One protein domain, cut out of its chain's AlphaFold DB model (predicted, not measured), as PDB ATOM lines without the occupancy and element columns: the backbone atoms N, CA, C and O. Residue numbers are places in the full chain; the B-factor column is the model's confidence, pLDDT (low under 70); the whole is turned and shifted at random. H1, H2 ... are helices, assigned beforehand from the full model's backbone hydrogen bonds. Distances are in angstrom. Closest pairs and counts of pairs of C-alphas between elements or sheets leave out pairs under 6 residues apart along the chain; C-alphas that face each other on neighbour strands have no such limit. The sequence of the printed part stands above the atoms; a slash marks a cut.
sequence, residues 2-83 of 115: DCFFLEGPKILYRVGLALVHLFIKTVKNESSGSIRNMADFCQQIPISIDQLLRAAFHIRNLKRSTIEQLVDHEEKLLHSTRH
ATOM      1  N   ASP A   2     -64.564  38.616  34.073       94.44
ATOM      2  CA  ASP A   2     -65.380  38.637  32.847       94.44
ATOM      3  C   ASP A   2     -64.664  38.042  31.621       94.44
ATOM      4  O   ASP A   2     -65.185  37.143  30.965       94.44
ATOM      5  N   CYS A   3     -63.409  38.439  31.375       93.19
ATOM      6  CA  CYS A   3     -62.604  37.891  30.277       93.19
ATOM      7  C   CYS A   3     -62.303  36.390  30.423       93.19
ATOM      8  O   CYS A   3     -62.108  35.706  29.425       93.19
ATOM      9  N   PHE A   4     -62.260  35.867  31.653       95.00
ATOM     10  CA  PHE A   4     -62.041  34.441  31.902       95.00
ATOM     11  C   PHE A   4     -63.260  33.614  31.525       95.00
ATOM     12  O   PHE A   4     -63.105  32.564  30.910       95.00
ATOM     13  N   PHE A   5     -64.463  34.095  31.829       95.38
ATOM     14  CA  PHE A   5     -65.678  33.391  31.428       95.38
ATOM     15  C   PHE A   5     -65.890  33.403  29.910       95.38
ATOM     16  O   PHE A   5     -66.474  32.464  29.380       95.38
ATOM     17  N   LEU A   6     -65.377  34.420  29.211       93.25
ATOM     18  CA  LEU A   6     -65.478  34.518  27.756       93.25
ATOM     19  C   LEU A   6     -64.392  33.718  27.014       93.25
ATOM     20  O   LEU A   6     -64.701  32.951  26.106       93.25
ATOM     21  N   GLU A   7     -63.117  33.901  27.370       88.50
ATOM     22  CA  GLU A   7     -61.983  33.300  26.644       88.50
ATOM     23  C   GLU A   7     -61.493  31.974  27.245       88.50
ATOM     24  O   GLU A   7     -60.712  31.243  26.622       88.50
ATOM     25  N   GLY A   8     -61.921  31.664  28.467       90.38
ATOM     26  CA  GLY A   8     -61.483  30.500  29.221       90.38
ATOM     27  C   GLY A   8     -60.105  30.680  29.877       90.38
ATOM     28  O   GLY A   8     -59.608  31.795  30.052       90.38
ATOM     29  N   PRO A   9     -59.431  29.573  30.241       90.75
ATOM     30  CA  PRO A   9     -58.243  29.596  31.099       90.75
ATOM     31  C   PRO A   9     -57.022  30.300  30.499       90.75
ATOM     32  O   PRO A   9     -56.129  30.713  31.236       90.75
ATOM     33  N   LYS A  10     -56.990  30.519  29.179       90.56
ATOM     34  CA  LYS A  10     -55.878  31.214  28.512       90.56
ATOM     35  C   LYS A  10     -55.644  32.625  29.035       90.56
ATOM     36  O   LYS A  10     -54.499  33.084  29.025       90.56
ATOM     37  N   ILE A  11     -56.695  33.308  29.493       94.19
ATOM     38  CA  ILE A  11     -56.532  34.650  30.049       94.19
ATOM     39  C   ILE A  11     -55.702  34.625  31.334       94.19
ATOM     40  O   ILE A  11     -54.924  35.545  31.562       94.19
ATOM     41  N   LEU A  12     -55.789  33.556  32.136       93.75
ATOM     42  CA  LEU A  12     -55.010  33.441  33.369       93.75
ATOM     43  C   LEU A  12     -53.520  33.336  33.062       93.75
ATOM     44  O   LEU A  12     -52.723  33.998  33.720       93.75
ATOM     45  N   TYR A  13     -53.141  32.590  32.020       93.81
ATOM     46  CA  TYR A  13     -51.744  32.522  31.584       93.81
ATOM     47  C   TYR A  13     -51.226  33.894  31.140       93.81
ATOM     48  O   TYR A  13     -50.138  34.304  31.538       93.81
ATOM     49  N   ARG A  14     -52.024  34.640  30.364       94.38
ATOM     50  CA  ARG A  14     -51.667  35.995  29.908       94.38
ATOM     51  C   ARG A  14     -51.521  36.975  31.069       94.38
ATOM     52  O   ARG A  14     -50.535  37.705  31.127       94.38
ATOM     53  N   VAL A  15     -52.481  36.986  31.991       95.44
ATOM     54  CA  VAL A  15     -52.454  37.861  33.171       95.44
ATOM     55  C   VAL A  15     -51.287  37.489  34.084       95.44
ATOM     56  O   VAL A  15     -50.561  38.378  34.518       95.44
ATOM     57  N   GLY A  16     -51.040  36.197  34.307       94.75
ATOM     58  CA  GLY A  16     -49.891  35.717  35.076       94.75
ATOM     59  C   GLY A  16     -48.557  36.182  34.487       94.75
ATOM     60  O   GLY A  16     -47.734  36.751  35.199       94.75
ATOM     61  N   LEU A  17     -48.368  36.033  33.173       94.50
ATOM     62  CA  LEU A  17     -47.178  36.527  32.467       94.50
ATOM     63  C   LEU A  17     -47.027  38.052  32.568       94.50
ATOM     64  O   LEU A  17     -45.923  38.542  32.804       94.50
ATOM     65  N   ALA A  18     -48.120  38.805  32.419       94.75
ATOM     66  CA  ALA A  18     -48.102  40.260  32.558       94.75
ATOM     67  C   ALA A  18     -47.704  40.695  33.979       94.75
ATOM     68  O   ALA A  18     -46.896  41.613  34.130       94.75
ATOM     69  N   LEU A  19     -48.213  40.008  35.007       94.25
ATOM     70  CA  LEU A  19     -47.846  40.249  36.403       94.25
ATOM     71  C   LEU A  19     -46.364  39.960  36.649       94.25
ATOM     72  O   LEU A  19     -45.677  40.801  37.219       94.25
ATOM     73  N   VAL A  20     -45.854  38.817  36.181       93.12
ATOM     74  CA  VAL A  20     -44.429  38.465  36.314       93.12
ATOM     75  C   VAL A  20     -43.544  39.498  35.616       93.12
ATOM     76  O   VAL A  20     -42.548  39.949  36.178       93.12
ATOM     77  N   HIS A  21     -43.919  39.929  34.411       92.06
ATOM     78  CA  HIS A  21     -43.181  40.960  33.686       92.06
ATOM     79  C   HIS A  21     -43.158  42.295  34.447       92.06
ATOM     80  O   HIS A  21     -42.112  42.942  34.538       92.06
ATOM     81  N   LEU A  22     -44.295  42.699  35.023       91.25
ATOM     82  CA  LEU A  22     -44.387  43.914  35.829       91.25
ATOM     83  C   LEU A  22     -43.550  43.809  37.109       91.25
ATOM     84  O   LEU A  22     -42.804  44.732  37.415       91.25
ATOM     85  N   PHE A  23     -43.610  42.671  37.799       90.81
ATOM     86  CA  PHE A  23     -42.807  42.400  38.988       90.81
ATOM     87  C   PHE A  23     -41.309  42.507  38.699       90.81
ATOM     88  O   PHE A  23     -40.603  43.237  39.386       90.81
ATOM     89  N   ILE A  24     -40.828  41.857  37.633       89.31
ATOM     90  CA  ILE A  24     -39.416  41.929  37.228       89.31
ATOM     91  C   ILE A  24     -39.010  43.375  36.928       89.31
ATOM     92  O   ILE A  24     -37.911  43.793  37.289       89.31
ATOM     93  N   LYS A  25     -39.882  44.150  36.272       88.56
ATOM     94  CA  LYS A  25     -39.625  45.568  35.992       88.56
ATOM     95  C   LYS A  25     -39.499  46.383  37.281       88.56
ATOM     96  O   LYS A  25     -38.589  47.201  37.381       88.56
ATOM     97  N   THR A  26     -40.370  46.143  38.256       86.12
ATOM     98  CA  THR A  26     -40.327  46.812  39.561       86.12
ATOM     99  C   THR A  26     -39.074  46.423  40.341       86.12
ATOM    100  O   THR A  26     -38.341  47.305  40.764       86.12
ATOM    101  N   VAL A  27     -38.754  45.130  40.443       85.56
ATOM    102  CA  VAL A  27     -37.551  44.636  41.143       85.56
ATOM    103  C   VAL A  27     -36.259  45.168  40.515       85.56
ATOM    104  O   VAL A  27     -35.304  45.453  41.226       85.56
ATOM    105  N   LYS A  28     -36.210  45.330  39.187       83.88
ATOM    106  CA  LYS A  28     -35.049  45.930  38.507       83.88
ATOM    107  C   LYS A  28     -34.863  47.416  38.819       83.88
ATOM    108  O   LYS A  28     -33.729  47.883  38.798       83.88
ATOM    109  N   ASN A  29     -35.950  48.148  39.056       80.44
ATOM    110  CA  ASN A  29     -35.907  49.581  39.347       80.44
ATOM    111  C   ASN A  29     -35.727  49.871  40.846       80.44
ATOM    112  O   ASN A  29     -35.089  50.857  41.203       80.44
ATOM    113  N   GLU A  30     -36.258  49.012  41.713       72.31
ATOM    114  CA  GLU A  30     -36.141  49.111  43.164       72.31
ATOM    115  C   GLU A  30     -34.814  48.490  43.626       72.31
ATOM    116  O   GLU A  30     -34.712  47.299  43.914       72.31
ATOM    117  N   SER A  31     -33.772  49.316  43.724       60.00
ATOM    118  CA  SER A  31     -32.469  48.925  44.286       60.00
ATOM    119  C   SER A  31     -32.539  48.573  45.781       60.00
ATOM    120  O   SER A  31     -31.656  47.895  46.307       60.00
ATOM    121  N   SER A  32     -33.605  48.988  46.472       53.94
ATOM    122  CA  SER A  32     -33.802  48.839  47.912       53.94
ATOM    123  C   SER A  32     -34.869  47.796  48.252       53.94
ATOM    124  O   SER A  32     -35.946  48.159  48.695       53.94
ATOM    125  N   GLY A  33     -34.573  46.506  48.046       57.72
ATOM    126  CA  GLY A  33     -34.999  45.322  48.830       57.72
ATOM    127  C   GLY A  33     -36.425  45.147  49.400       57.72
ATOM    128  O   GLY A  33     -36.623  44.177  50.132       57.72
ATOM    129  N   SER A  34     -37.391  46.020  49.123       62.16
ATOM    130  CA  SER A  34     -38.684  46.088  49.816       62.16
ATOM    131  C   SER A  34     -39.689  45.082  49.254       62.16
ATOM    132  O   SER A  34     -40.453  44.477  49.999       62.16
ATOM    133  N   ILE A  35     -39.612  44.803  47.951       65.44
ATOM    134  CA  ILE A  35     -40.453  43.819  47.269       65.44
ATOM    135  C   ILE A  35     -39.596  42.582  46.975       65.44
ATOM    136  O   ILE A  35     -38.951  42.479  45.933       65.44
ATOM    137  N   ARG A  36     -39.540  41.648  47.931       71.12
ATOM    138  CA  ARG A  36     -38.839  40.358  47.760       71.12
ATOM    139  C   ARG A  36     -39.756  39.227  47.308       71.12
ATOM    140  O   ARG A  36     -39.260  38.229  46.793       71.12
ATOM    141  N   ASN A  37     -41.067  39.375  47.484       83.75
ATOM    142  CA  ASN A  37     -42.039  38.321  47.219       83.75
ATOM    143  C   ASN A  37     -43.096  38.774  46.204       83.75
ATOM    144  O   ASN A  37     -43.651  39.870  46.292       83.75
ATOM    145  N   MET A  38     -43.397  37.891  45.251       86.06
ATOM    146  CA  MET A  38     -44.441  38.087  44.248       86.06
ATOM    147  C   MET A  38     -45.835  38.190  44.886       86.06
ATOM    148  O   MET A  38     -46.685  38.921  44.388       86.06
ATOM    149  N   ALA A  39     -46.076  37.477  45.992       88.44
ATOM    150  CA  ALA A  39     -47.365  37.513  46.679       88.44
ATOM    151  C   ALA A  39     -47.678  38.914  47.231       88.44
ATOM    152  O   ALA A  39     -48.763  39.440  46.986       88.44
ATOM    153  N   ASP A  40     -46.702  39.538  47.893       87.75
ATOM    154  CA  ASP A  40     -46.835  40.888  48.453       87.75
ATOM    155  C   ASP A  40     -46.984  41.929  47.333       87.75
ATOM    156  O   ASP A  40     -47.809  42.838  47.419       87.75
ATOM    157  N   PHE A  41     -46.266  41.738  46.220       88.25
ATOM    158  CA  PHE A  41     -46.427  42.565  45.025       88.25
ATOM    159  C   PHE A  41     -47.848  42.502  44.451       88.25
ATOM    160  O   PHE A  41     -48.423  43.532  44.104       88.25
ATOM    161  N   CYS A  42     -48.443  41.310  44.374       89.56
ATOM    162  CA  CYS A  42     -49.813  41.139  43.892       89.56
ATOM    163  C   CYS A  42     -50.861  41.791  44.811       89.56
ATOM    164  O   CYS A  42     -51.937  42.150  44.337       89.56
ATOM    165  N   GLN A  43     -50.564  41.963  46.103       88.88
ATOM    166  CA  GLN A  43     -51.429  42.710  47.025       88.88
ATOM    167  C   GLN A  43     -51.308  44.228  46.833       88.88
ATOM    168  O   GLN A  43     -52.256  44.959  47.113       88.88
ATOM    169  N   GLN A  44     -50.165  44.700  46.334       86.00
ATOM    170  CA  GLN A  44     -49.840  46.118  46.159       86.00
ATOM    171  C   GLN A  44     -49.534  46.447  44.691       86.00
ATOM    172  O   GLN A  44     -48.519  47.066  44.369       86.00
ATOM    173  N   ILE A  45     -50.402  46.013  43.774       86.06
ATOM    174  CA  ILE A  45     -50.179  46.219  42.338       86.06
ATOM    175  C   ILE A  45     -50.234  47.726  42.012       86.06
ATOM    176  O   ILE A  45     -51.268  48.357  42.232       86.06
ATOM    177  N   PRO A  46     -49.174  48.310  41.418       84.62
ATOM    178  CA  PRO A  46     -49.079  49.753  41.173       84.62
ATOM    179  C   PRO A  46     -49.771  50.209  39.873       84.62
ATOM    180  O   PRO A  46     -49.504  51.303  39.381       84.62
ATOM    181  N   ILE A  47     -50.614  49.366  39.269       91.12
ATOM    182  CA  ILE A  47     -51.297  49.641  37.997       91.12
ATOM    183  C   ILE A  47     -52.794  49.365  38.099       91.12
ATOM    184  O   ILE A  47     -53.241  48.545  38.901       91.12
ATOM    185  N   SER A  48     -53.574  50.022  37.243       94.50
ATOM    186  CA  SER A  48     -55.010  49.761  37.160       94.50
ATOM    187  C   SER A  48     -55.308  48.427  36.466       94.50
ATOM    188  O   SER A  48     -54.501  47.896  35.698       94.50
ATOM    189  N   ILE A  49     -56.516  47.904  36.690       92.94
ATOM    190  CA  ILE A  49     -56.985  46.663  36.056       92.94
ATOM    191  C   ILE A  49     -56.995  46.794  34.522       92.94
ATOM    192  O   ILE A  49     -56.584  45.858  33.841       92.94
ATOM    193  N   ASP A  50     -57.386  47.951  33.968       94.75
ATOM    194  CA  ASP A  50     -57.362  48.183  32.511       94.75
ATOM    195  C   ASP A  50     -55.941  48.090  31.948       94.75
ATOM    196  O   ASP A  50     -55.710  47.426  30.938       94.75
ATOM    197  N   GLN A  51     -54.965  48.691  32.633       94.62
ATOM    198  CA  GLN A  51     -53.563  48.631  32.220       94.62
ATOM    199  C   GLN A  51     -53.022  47.201  32.283       94.62
ATOM    200  O   GLN A  51     -52.306  46.773  31.373       94.62
ATOM    201  N   LEU A  52     -53.393  46.449  33.323       94.56
ATOM    202  CA  LEU A  52     -53.004  45.050  33.471       94.56
ATOM    203  C   LEU A  52     -53.592  44.188  32.351       94.56
ATOM    204  O   LEU A  52     -52.864  43.429  31.709       94.56
ATOM    205  N   LEU A  53     -54.890  44.328  32.082       94.62
ATOM    206  CA  LEU A  53     -55.565  43.597  31.012       94.62
ATOM    207  C   LEU A  53     -54.998  43.977  29.647       94.62
ATOM    208  O   LEU A  53     -54.707  43.096  28.840       94.62
ATOM    209  N   ARG A  54     -54.742  45.264  29.405       95.25
ATOM    210  CA  ARG A  54     -54.095  45.729  28.177       95.25
ATOM    211  C   ARG A  54     -52.738  45.057  27.993       95.25
ATOM    212  O   ARG A  54     -52.487  44.524  26.914       95.25
ATOM    213  N   ALA A  55     -51.893  45.017  29.022       94.38
ATOM    214  CA  ALA A  55     -50.610  44.317  28.964       94.38
ATOM    215  C   ALA A  55     -50.780  42.806  28.707       94.38
ATOM    216  O   ALA A  55     -50.088  42.248  27.856       94.38
ATOM    217  N   ALA A  56     -51.739  42.156  29.369       94.44
ATOM    218  CA  ALA A  56     -52.039  40.736  29.185       94.44
ATOM    219  C   ALA A  56     -52.502  40.408  27.751       94.44
ATOM    220  O   ALA A  56     -52.040  39.440  27.139       94.44
ATOM    221  N   PHE A  57     -53.376  41.231  27.167       93.69
ATOM    222  CA  PHE A  57     -53.864  41.039  25.800       93.69
ATOM    223  C   PHE A  57     -52.800  41.318  24.730       93.69
ATOM    224  O   PHE A  57     -52.863  40.727  23.649       93.69
ATOM    225  N   HIS A  58     -51.787  42.138  25.032       94.25
ATOM    226  CA  HIS A  58     -50.651  42.372  24.132       94.25
ATOM    227  C   HIS A  58     -49.736  41.151  23.967       94.25
ATOM    228  O   HIS A  58     -49.025  41.062  22.963       94.25
ATOM    229  N   ILE A  59     -49.753  40.198  24.902       91.56
ATOM    230  CA  ILE A  59     -48.961  38.971  24.785       91.56
ATOM    231  C   ILE A  59     -49.534  38.115  23.648       91.56
ATOM    232  O   ILE A  59     -50.667  37.635  23.705       91.56
ATOM    233  N   ARG A  60     -48.740  37.919  22.592       86.75
ATOM    234  CA  ARG A  60     -49.089  37.080  21.435       86.75
ATOM    235  C   ARG A  60     -48.468  35.686  21.559       86.75
ATOM    236  O   ARG A  60     -47.709  35.405  22.477       86.75
ATOM    237  N   ASN A  61     -48.803  34.811  20.614       83.81
ATOM    238  CA  ASN A  61     -48.198  33.484  20.435       83.81
ATOM    239  C   ASN A  61     -48.460  32.447  21.547       83.81
ATOM    240  O   ASN A  61     -47.849  31.386  21.544       83.81
ATOM    241  N   LEU A  62     -49.452  32.667  22.413       83.44
ATOM    242  CA  LEU A  62     -50.000  31.646  23.322       83.44
ATOM    243  C   LEU A  62     -51.029  30.757  22.597       83.44
ATOM    244  O   LEU A  62     -52.234  30.793  22.876       83.44
ATOM    245  N   LYS A  63     -50.566  29.998  21.595       87.62
ATOM    246  CA  LYS A  63     -51.414  29.045  20.863       87.62
ATOM    247  C   LYS A  63     -51.811  27.885  21.776       87.62
ATOM    248  O   LYS A  63     -51.031  27.456  22.619       87.62
ATOM    249  N   ARG A  64     -53.020  27.348  21.571       85.56
ATOM    250  CA  ARG A  64     -53.524  26.199  22.348       85.56
ATOM    251  C   ARG A  64     -52.596  24.990  22.218       85.56
ATOM    252  O   ARG A  64     -52.214  24.437  23.232       85.56
ATOM    253  N   SER A  65     -52.155  24.699  20.995       89.38
ATOM    254  CA  SER A  65     -51.227  23.606  20.695       89.38
ATOM    255  C   SER A  65     -49.906  23.712  21.456       89.38
ATOM    256  O   SER A  65     -49.368  22.708  21.892       89.38
ATOM    257  N   THR A  66     -49.379  24.926  21.635       88.81
ATOM    258  CA  THR A  66     -48.140  25.150  22.394       88.81
ATOM    259  C   THR A  66     -48.347  24.876  23.879       88.81
ATOM    260  O   THR A  66     -47.480  24.297  24.520       88.81
ATOM    261  N   ILE A  67     -49.502  25.270  24.422       88.44
ATOM    262  CA  ILE A  67     -49.859  24.993  25.818       88.44
ATOM    263  C   ILE A  67     -50.056  23.486  26.020       88.44
ATOM    264  O   ILE A  67     -49.514  22.935  26.967       88.44
ATOM    265  N   GLU A  68     -50.777  22.817  25.118       90.94
ATOM    266  CA  GLU A  68     -51.011  21.366  25.161       90.94
ATOM    267  C   GLU A  68     -49.696  20.583  25.107       90.94
ATOM    268  O   GLU A  68     -49.454  19.742  25.959       90.94
ATOM    269  N   GLN A  69     -48.790  20.931  24.188       91.56
ATOM    270  CA  GLN A  69     -47.467  20.302  24.106       91.56
ATOM    271  C   GLN A  69     -46.652  20.451  25.393       91.56
ATOM    272  O   GLN A  69     -45.955  19.518  25.785       91.56
ATOM    273  N   LEU A  70     -46.717  21.621  26.036       89.94
ATOM    274  CA  LEU A  70     -46.023  21.856  27.298       89.94
ATOM    275  C   LEU A  70     -46.622  21.003  28.421       89.94
ATOM    276  O   LEU A  70     -45.875  20.390  29.172       89.94
ATOM    277  N   VAL A  71     -47.952  20.930  28.511       90.19
ATOM    278  CA  VAL A  71     -48.636  20.082  29.498       90.19
ATOM    279  C   VAL A  71     -48.277  18.613  29.285       90.19
ATOM    280  O   VAL A  71     -47.812  17.972  30.221       90.19
ATOM    281  N   ASP A  72     -48.381  18.109  28.054       92.75
ATOM    282  CA  ASP A  72     -48.040  16.722  27.720       92.75
ATOM    283  C   ASP A  72     -46.578  16.391  28.055       92.75
ATOM    284  O   ASP A  72     -46.255  15.281  28.481       92.75
ATOM    285  N   HIS A  73     -45.668  17.342  27.825       92.56
ATOM    286  CA  HIS A  73     -44.255  17.199  28.160       92.56
ATOM    287  C   HIS A  73     -44.043  17.091  29.675       92.56
ATOM    288  O   HIS A  73     -43.384  16.156  30.133       92.56
ATOM    289  N   GLU A  74     -44.626  18.006  30.451       90.06
ATOM    290  CA  GLU A  74     -44.512  18.008  31.913       90.06
ATOM    291  C   GLU A  74     -45.166  16.771  32.542       90.06
ATOM    292  O   GLU A  74     -44.581  16.144  33.427       90.06
ATOM    293  N   GLU A  75     -46.336  16.345  32.055       91.31
ATOM    294  CA  GLU A  75     -46.988  15.119  32.529       91.31
ATOM    295  C   GLU A  75     -46.099  13.892  32.300       91.31
ATOM    296  O   GLU A  75     -45.898  13.088  33.215       91.31
ATOM    297  N   LYS A  76     -45.490  13.767  31.115       91.06
ATOM    298  CA  LYS A  76     -44.556  12.668  30.815       91.06
ATOM    299  C   LYS A  76     -43.353  12.652  31.753       91.06
ATOM    300  O   LYS A  76     -42.973  11.572  32.213       91.06
ATOM    301  N   LEU A  77     -42.774  13.813  32.059       89.25
ATOM    302  CA  LEU A  77     -41.668  13.912  33.015       89.25
ATOM    303  C   LEU A  77     -42.092  13.432  34.406       89.25
ATOM    304  O   LEU A  77     -41.429  12.577  34.994       89.25
ATOM    305  N   LEU A  78     -43.239  13.903  34.900       84.69
ATOM    306  CA  LEU A  78     -43.758  13.519  36.214       84.69
ATOM    307  C   LEU A  78     -44.065  12.017  36.307       84.69
ATOM    308  O   LEU A  78     -43.770  11.384  37.326       84.69
ATOM    309  N   HIS A  79     -44.626  11.426  35.251       78.81
ATOM    310  CA  HIS A  79     -44.887   9.987  35.192       78.81
ATOM    311  C   HIS A  79     -43.595   9.162  35.118       78.81
ATOM    312  O   HIS A  79     -43.490   8.139  35.795       78.81
ATOM    313  N   SER A  80     -42.579   9.624  34.384       72.06
ATOM    314  CA  SER A  80     -41.270   8.962  34.316       72.06
ATOM    315  C   SER A  80     -40.546   8.957  35.670       72.06
ATOM    316  O   SER A  80     -40.065   7.911  36.112       72.06
ATOM    317  N   THR A  81     -40.545  10.079  36.398       63.12
ATOM    318  CA  THR A  81     -39.920  10.165  37.731       63.12
ATOM    319  C   THR A  81     -40.640   9.304  38.773       63.12
ATOM    320  O   THR A  81     -39.991   8.721  39.645       63.12
ATOM    321  N   ARG A  82     -41.970   9.153  38.673       58.78
ATOM    322  CA  ARG A  82     -42.740   8.277  39.576       58.78
ATOM    323  C   ARG A  82     -42.398   6.797  39.412       58.78
ATOM    324  O   ARG A  82     -42.382   6.088  40.413       58.78
ATOM    325  N   HIS A  83     -42.093   6.340  38.198       55.75
ATOM    326  CA  HIS A  83     -41.653   4.959  37.969       55.75
ATOM    327  C   HIS A  83     -40.192   4.720  38.378       55.75
ATOM    328  O   HIS A  83     -39.871   3.628  38.825       55.75
TER     329      HIS A  83
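This is residues 2 to 83 of the 115 residues of the protein "Hypothetical protein" of Adineta steineri (UniProt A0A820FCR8). One long helix, H2, forms the core of a small loose body: H1 makes a corner at its start, and H3 and H4 cross it at separate places along its length. A second long helix, H5, leads away from this body, and its residues 68 to 83 stick out as a free arm. The printed part has 82 residues with five named helices, H1 to H5 in order along the chain, and no named strand; the class is all helix. The whole is loose, with a radius of gyration of the C-alphas of 16.0 A and spans of 45 by 33 by 20 A.

H1, residues 2 to 7, and H2, residues 10 to 29, touch only at the corner by their tight link, the closest C-alphas being those of Phe 4 and Ile 11, 5.8 A apart. They run opposite ways at a steep tilt of 62 degrees. H3, residues 38 to 43, touches residues 19 to 23 of H2 alone, about perpendicular at 80 degrees; the closest C-alphas are those of Phe 23 and Met 38, 7.0 A apart. H4, residues 49 to 58, touches residues 11 to 19 of H2 alone, about perpendicular at 75 degrees, with C-alphas of Arg 14 and Ala 56 closest at 4.8 A. H5, residues 64 to 83, touches no helix; it is only just apart from H2, at 8.3 A. In H1, H2, H3, H4 and H5 every O i to N i+4 pair is within hydrogen-bond range.

H1 has 6 residues and begins at C-alpha 2 (-65.380, 38.637, 32.847). H2 is 29.2 A long, H3 has 6 residues, and H4 is 14.2 A long. H5 is 28.9 A long and ends at C-alpha 83 (-41.653, 4.959, 37.969).

The C-alphas farthest apart, of Ser 48 and His 83, are 46.8 A apart. The printed part has no cut and no long link. Residues 31 to 35 and 81 to 83 have pLDDT under 70.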